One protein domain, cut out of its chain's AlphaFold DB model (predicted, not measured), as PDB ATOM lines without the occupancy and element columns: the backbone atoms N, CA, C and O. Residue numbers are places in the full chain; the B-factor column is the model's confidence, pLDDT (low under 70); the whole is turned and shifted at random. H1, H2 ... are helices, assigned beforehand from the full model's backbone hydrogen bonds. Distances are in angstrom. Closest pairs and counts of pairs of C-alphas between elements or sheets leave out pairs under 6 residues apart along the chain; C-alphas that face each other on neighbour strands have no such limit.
ATOM      1  N   ARG A   2     152.486  90.336 224.511       58.41
ATOM      2  CA  ARG A   2     151.741  91.496 225.021       58.41
ATOM      3  C   ARG A   2     150.345  91.445 224.427       58.41
ATOM      4  O   ARG A   2     150.215  91.280 223.219       58.41
ATOM      5  N   PHE A   3     149.314  91.560 225.253       65.19
ATOM      6  CA  PHE A   3     147.936  91.532 224.764       65.19
ATOM      7  C   PHE A   3     147.498  92.873 224.147       65.19
ATOM      8  O   PHE A   3     146.373  92.977 223.671       65.19
ATOM      9  N   GLU A   4     148.398  93.864 224.075       56.28
ATOM     10  CA  GLU A   4     148.232  95.125 223.330       56.28
ATOM     11  C   GLU A   4     147.878  94.881 221.848       56.28
ATOM     12  O   GLU A   4     147.063  95.608 221.283       56.28
ATOM     13  N   ASP A   5     148.376  93.791 221.250       58.69
ATOM     14  CA  ASP A   5     148.053  93.380 219.872       58.69
ATOM     15  C   ASP A   5     146.573  92.990 219.684       58.69
ATOM     16  O   ASP A   5     146.109  92.794 218.560       58.69
ATOM     17  N   ALA A   6     145.815  92.834 220.775       60.12
ATOM     18  CA  ALA A   6     144.372  92.625 220.733       60.12
ATOM     19  C   ALA A   6     143.576  93.932 220.563       60.12
ATOM     20  O   ALA A   6     142.349  93.885 220.527       60.12
ATOM     21  N   GLY A   7     144.243  95.093 220.498       65.75
ATOM     22  CA  GLY A   7     143.583  96.400 220.398       65.75
ATOM     23  C   GLY A   7     142.831  96.812 221.669       65.75
ATOM     24  O   GLY A   7     142.029  97.744 221.640       65.75
ATOM     25  N   LEU A   8     143.073  96.123 222.787       73.12
ATOM     26  CA  LEU A   8     142.434  96.373 224.076       73.12
ATOM     27  C   LEU A   8     143.424  96.991 225.058       73.12
ATOM     28  O   LEU A   8     144.574  96.566 225.158       73.12
ATOM     29  N   SER A   9     142.946  97.950 225.852       82.56
ATOM     30  CA  SER A   9     143.694  98.408 227.021       82.56
ATOM     31  C   SER A   9     143.759  97.304 228.082       82.56
ATOM     32  O   SER A   9     142.862  96.462 228.180       82.56
ATOM     33  N   LEU A  10     144.785  97.341 228.936       84.56
ATOM     34  CA  LEU A  10     144.926  96.414 230.065       84.56
ATOM     35  C   LEU A  10     143.665  96.372 230.951       84.56
ATOM     36  O   LEU A  10     143.212  95.298 231.349       84.56
ATOM     37  N   ALA A  11     143.082  97.538 231.232       87.00
ATOM     38  CA  ALA A  11     141.864  97.658 232.026       87.00
ATOM     39  C   ALA A  11     140.681  96.943 231.349       87.00
ATOM     40  O   ALA A  11     140.018  96.123 231.980       87.00
ATOM     41  N   ALA A  12     140.463  97.175 230.051       84.25
ATOM     42  CA  ALA A  12     139.392  96.524 229.300       84.25
ATOM     43  C   ALA A  12     139.596  95.003 229.203       84.25
ATOM     44  O   ALA A  12     138.654  94.237 229.404       84.25
ATOM     45  N   ALA A  13     140.830  94.558 228.950       84.00
ATOM     46  CA  ALA A  13     141.165  93.142 228.855       84.00
ATOM     47  C   ALA A  13     140.977  92.409 230.195       84.00
ATOM     48  O   ALA A  13     140.380  91.333 230.238       84.00
ATOM     49  N   SER A  14     141.430  93.007 231.302       88.94
ATOM     50  CA  SER A  14     141.258  92.440 232.646       88.94
ATOM     51  C   SER A  14     139.785  92.381 233.068       88.94
ATOM     52  O   SER A  14     139.335  91.340 233.554       88.94
ATOM     53  N   ALA A  15     139.012  93.434 232.776       89.19
ATOM     54  CA  ALA A  15     137.575  93.486 233.021       89.19
ATOM     55  C   ALA A  15     136.815  92.422 232.216       89.19
ATOM     56  O   ALA A  15     136.009  91.688 232.785       89.19
ATOM     57  N   ALA A  16     137.118  92.269 230.922       85.06
ATOM     58  CA  ALA A  16     136.508  91.245 230.074       85.06
ATOM     59  C   ALA A  16     136.812  89.816 230.558       85.06
ATOM     60  O   ALA A  16     135.990  88.915 230.404       85.06
ATOM     61  N   CYS A  17     137.979  89.613 231.173       86.88
ATOM     62  CA  CYS A  17     138.377  88.333 231.754       86.88
ATOM     63  C   CYS A  17     137.880  88.125 233.196       86.88
ATOM     64  O   CYS A  17     138.111  87.052 233.755       86.88
ATOM     65  N   GLY A  18     137.242  89.122 233.821       89.12
ATOM     66  CA  GLY A  18     136.767  89.045 235.204       89.12
ATOM     67  C   GLY A  18     137.884  88.922 236.248       89.12
ATOM     68  O   GLY A  18     137.681  88.314 237.297       89.12
ATOM     69  N   VAL A  19     139.080  89.458 235.970       91.88
ATOM     70  CA  VAL A  19     140.243  89.379 236.870       91.88
ATOM     71  C   VAL A  19     140.848  90.752 237.140       91.88
ATOM     72  O   VAL A  19     140.642  91.700 236.393       91.88
ATOM     73  N   SER A  20     141.650  90.859 238.202       93.75
ATOM     74  CA  SER A  20     142.410  92.083 238.473       93.75
ATOM     75  C   SER A  20     143.495  92.337 237.419       93.75
ATOM     76  O   SER A  20     144.101  91.394 236.899       93.75
ATOM     77  N   GLU A  21     143.839  93.609 237.192       92.69
ATOM     78  CA  GLU A  21     144.981  93.992 236.347       92.69
ATOM     79  C   GLU A  21     146.294  93.335 236.799       92.69
ATOM     80  O   GLU A  21     147.112  92.947 235.970       92.69
ATOM     81  N   ARG A  22     146.494  93.146 238.112       93.44
ATOM     82  CA  ARG A  22     147.675  92.457 238.659       93.44
ATOM     83  C   ARG A  22     147.752  91.010 238.174       93.44
ATOM     84  O   ARG A  22     148.823  90.556 237.776       93.44
ATOM     85  N   THR A  23     146.634  90.287 238.222       91.88
ATOM     86  CA  THR A  23     146.554  88.902 237.738       91.88
ATOM     87  C   THR A  23     146.861  88.840 236.247       91.88
ATOM     88  O   THR A  23     147.633  87.984 235.822       91.88
ATOM     89  N   PHE A  24     146.303  89.774 235.478       90.25
ATOM     90  CA  PHE A  24     146.498  89.838 234.036       90.25
ATOM     91  C   PHE A  24     147.957  90.144 233.662       90.25
ATOM     92  O   PHE A  24     148.554  89.409 232.878       90.25
ATOM     93  N   ARG A  25     148.588  91.133 234.315       90.00
ATOM     94  CA  ARG A  25     150.021  91.442 234.134       90.00
ATOM     95  C   ARG A  25     150.924  90.259 234.470       90.00
ATOM     96  O   ARG A  25     151.923  90.039 233.795       90.00
ATOM     97  N   ARG A  26     150.580  89.478 235.503       91.62
ATOM     98  CA  ARG A  26     151.319  88.250 235.829       91.62
ATOM     99  C   ARG A  26     151.247  87.247 234.678       91.62
ATOM    100  O   ARG A  26     152.262  86.665 234.321       91.62
ATOM    101  N   TRP A  27     150.075  87.060 234.072       91.00
ATOM    102  CA  TRP A  27     149.939  86.169 232.919       91.00
ATOM    103  C   TRP A  27     150.747  86.627 231.701       91.00
ATOM    104  O   TRP A  27     151.320  85.774 231.025       91.00
ATOM    105  N   GLU A  28     150.819  87.938 231.444       85.81
ATOM    106  CA  GLU A  28     151.677  88.511 230.393       85.81
ATOM    107  C   GLU A  28     153.160  88.257 230.653       85.81
ATOM    108  O   GLU A  28     153.873  87.813 229.751       85.81
ATOM    109  N   ALA A  29     153.612  88.516 231.883       88.44
ATOM    110  CA  ALA A  29     155.005  88.346 232.281       88.44
ATOM    111  C   ALA A  29     155.444  86.876 232.215       88.44
ATOM    112  O   ALA A  29     156.498  86.566 231.663       88.44
ATOM    113  N   ASP A  30     154.604  85.972 232.717       89.69
ATOM    114  CA  ASP A  30     154.916  84.546 232.803       89.69
ATOM    115  C   ASP A  30     154.617  83.791 231.496       89.69
ATOM    116  O   ASP A  30     154.917  82.601 231.390       89.69
ATOM    117  N   ASN A  31     153.984  84.449 230.516       83.06
ATOM    118  CA  ASN A  31     153.459  83.842 229.289       83.06
ATOM    119  C   ASN A  31     152.584  82.597 229.567       83.06
ATOM    120  O   ASN A  31     152.670  81.577 228.882       83.06
ATOM    121  N   ARG A  32     151.764  82.670 230.624       87.25
ATOM    122  CA  ARG A  32     150.974  81.552 231.182       87.25
ATOM    123  C   ARG A  32     149.512  81.935 231.419       87.25
ATOM    124  O   ARG A  32     148.924  81.611 232.452       87.25
ATOM    125  N   ALA A  33     148.912  82.644 230.468       87.38
ATOM    126  CA  ALA A  33     147.470  82.865 230.486       87.38
ATOM    127  C   ALA A  33     146.720  81.535 230.255       87.38
ATOM    128  O   ALA A  33     147.152  80.723 229.431       87.38
ATOM    129  N   PRO A  34     145.582  81.296 230.933       89.50
ATOM    130  CA  PRO A  34     144.713  80.170 230.613       89.50
ATOM    131  C   PRO A  34     144.282  80.190 229.140       89.50
ATOM    132  O   PRO A  34     143.977  81.247 228.591       89.50
ATOM    133  N   LEU A  35     144.166  79.020 228.505       85.62
ATOM    134  CA  LEU A  35     143.791  78.926 227.086       85.62
ATOM    135  C   LEU A  35     142.450  79.613 226.772       85.62
ATOM    136  O   LEU A  35     142.301  80.224 225.718       85.62
ATOM    137  N   ALA A  36     141.478  79.533 227.684       85.31
ATOM    138  CA  ALA A  36     140.192  80.210 227.529       85.31
ATOM    139  C   ALA A  36     140.342  81.741 227.467       85.31
ATOM    140  O   ALA A  36     139.678  82.380 226.657       85.31
ATOM    141  N   VAL A  37     141.256  82.308 228.263       87.94
ATOM    142  CA  VAL A  37     141.578  83.743 228.252       87.94
ATOM    143  C   VAL A  37     142.219  84.124 226.924       87.94
ATOM    144  O   VAL A  37     141.783  85.081 226.299       87.94
ATOM    145  N   LEU A  38     143.185  83.336 226.442       84.06
ATOM    146  CA  LEU A  38     143.799  83.568 225.131       84.06
ATOM    147  C   LEU A  38     142.742  83.590 224.020       84.06
ATOM    148  O   LEU A  38     142.672  84.544 223.250       84.06
ATOM    149  N   LYS A  39     141.866  82.578 223.978       83.25
ATOM    150  CA  LYS A  39     140.779  82.492 222.990       83.25
ATOM    151  C   LYS A  39     139.813  83.673 223.076       83.25
ATOM    152  O   LYS A  39     139.415  84.198 222.042       83.25
ATOM    153  N   LEU A  40     139.458  84.098 224.287       84.25
ATOM    154  CA  LEU A  40     138.608  85.266 224.499       84.25
ATOM    155  C   LEU A  40     139.277  86.547 223.986       84.25
ATOM    156  O   LEU A  40     138.637  87.322 223.288       84.25
ATOM    157  N   LEU A  41     140.560  86.761 224.280       82.69
ATOM    158  CA  LEU A  41     141.288  87.947 223.823       82.69
ATOM    159  C   LEU A  41     141.428  87.983 222.297       82.69
ATOM    160  O   LEU A  41     141.265  89.044 221.704       82.69
ATOM    161  N   HIS A  42     141.658  86.837 221.650       80.38
ATOM    162  CA  HIS A  42     141.617  86.747 220.186       80.38
ATOM    163  C   HIS A  42     140.235  87.111 219.636       80.38
ATOM    164  O   HIS A  42     140.149  87.935 218.727       80.38
ATOM    165  N   LEU A  43     139.163  86.575 220.231       81.75
ATOM    166  CA  LEU A  43     137.791  86.895 219.837       81.75
ATOM    167  C   LEU A  43     137.511  88.401 219.951       81.75
ATOM    168  O   LEU A  43     136.979  89.001 219.023       81.75
ATOM    169  N   LEU A  44     137.889  89.018 221.071       79.62
ATOM    170  CA  LEU A  44     137.683  90.450 221.291       79.62
ATOM    171  C   LEU A  44     138.539  91.321 220.362       79.62
ATOM    172  O   LEU A  44     138.125  92.421 220.017       79.62
ATOM    173  N   ALA A  45     139.686  90.811 219.911       78.69
ATOM    174  CA  ALA A  45     140.518  91.438 218.888       78.69
ATOM    175  C   ALA A  45     139.953  91.303 217.461       78.69
ATOM    176  O   ALA A  45     140.650  91.627 216.500       78.69
ATOM    177  N   GLY A  46     138.753  90.740 217.290       77.62
ATOM    178  CA  GLY A  46     138.192  90.475 215.967       77.62
ATOM    179  C   GLY A  46     138.950  89.381 215.208       77.62
ATOM    180  O   GLY A  46     138.969  89.397 213.977       77.62
TER     181      GLY A  46
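What this domain is: This is residues 2 to 46 of the 114 residues of an uncharacterized protein of Halothiobacillus sp. 28-55-5 (UniProt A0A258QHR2). Four short helices make a small rounded body in which the two longer ones, H3 and H4, stand apart from each other, while H2 and the very short H1 both lie off to one side of that pair, H2 meeting H3 and H1 meeting H4. H2 packs on H3 nearly at right angles, H1 packs on H4, and the link of residues 31 to 34 joins H3 to H4. The printed part has 45 residues with four named helices, in the order H1, H2, H3, H4, and no named strand; the class is all helix. It is compact, with a radius of gyration of the C-alphas of 9.2 A, and its C-alphas span 24 by 19 by 17 A.

How they stand to each other: Begin with H3, residues 21 to 30. H2, residues 10 to 16, touches it, and the closest C-alphas are those of Ser 14 and Glu 21, 5.5 A apart. Their lines are about perpendicular, at 74 degrees. Now look at H4, residues 35 to 44: it is apart from H3, with no C-alpha of the one within 8 A of the other. H4 is close to H2 but not clearly touching, the closest C-alphas being those of Ala 13 and Leu 41, 7.2 A apart. The lines of H2 and H4 are about perpendicular, at 77 degrees. H1, residues 3 to 6, touches H4, and C-alphas 6 and 41 are the closest, at 6.4 A. H1 is close to H3 but not clearly touching, with the C-alphas of Phe 3 and Glu 28 the closest, at 7.4 A. It is also close to H2 but not clearly touching; there the closest C-alphas are those of Glu 4 and Leu 10, 7.6 A apart. In H2, H3 and H4 every O i to N i+4 pair is within hydrogen-bond range, while H1 is too short for such a pair and has its one O i to N i+3 pair within range.

Where its parts are: Find C-alpha 21 at (144.981, 93.992, 236.347); from there H3 runs 14.2 A to C-alpha 30 at (154.916, 84.546, 232.803). H4 runs 14.3 A from Leu 35 to Leu 44, where C-alpha 44 is at (137.683, 90.450, 221.291). H2 covers 9.9 A from Leu 10 to Ala 16, and H1 covers 5.5 A from Phe 3 to Ala 6.

The domain as a whole: The two C-alphas farthest apart are those of Arg 22 and Gly 46, at 24.7 A. The printed part runs from residue 2 to residue 46 with no cut, and its three links, H1 to H2, H2 to H3 and H3 to H4, are tight. The mean pLDDT of the printed part is 82.8; look for values under 70 at residues 2 to 7.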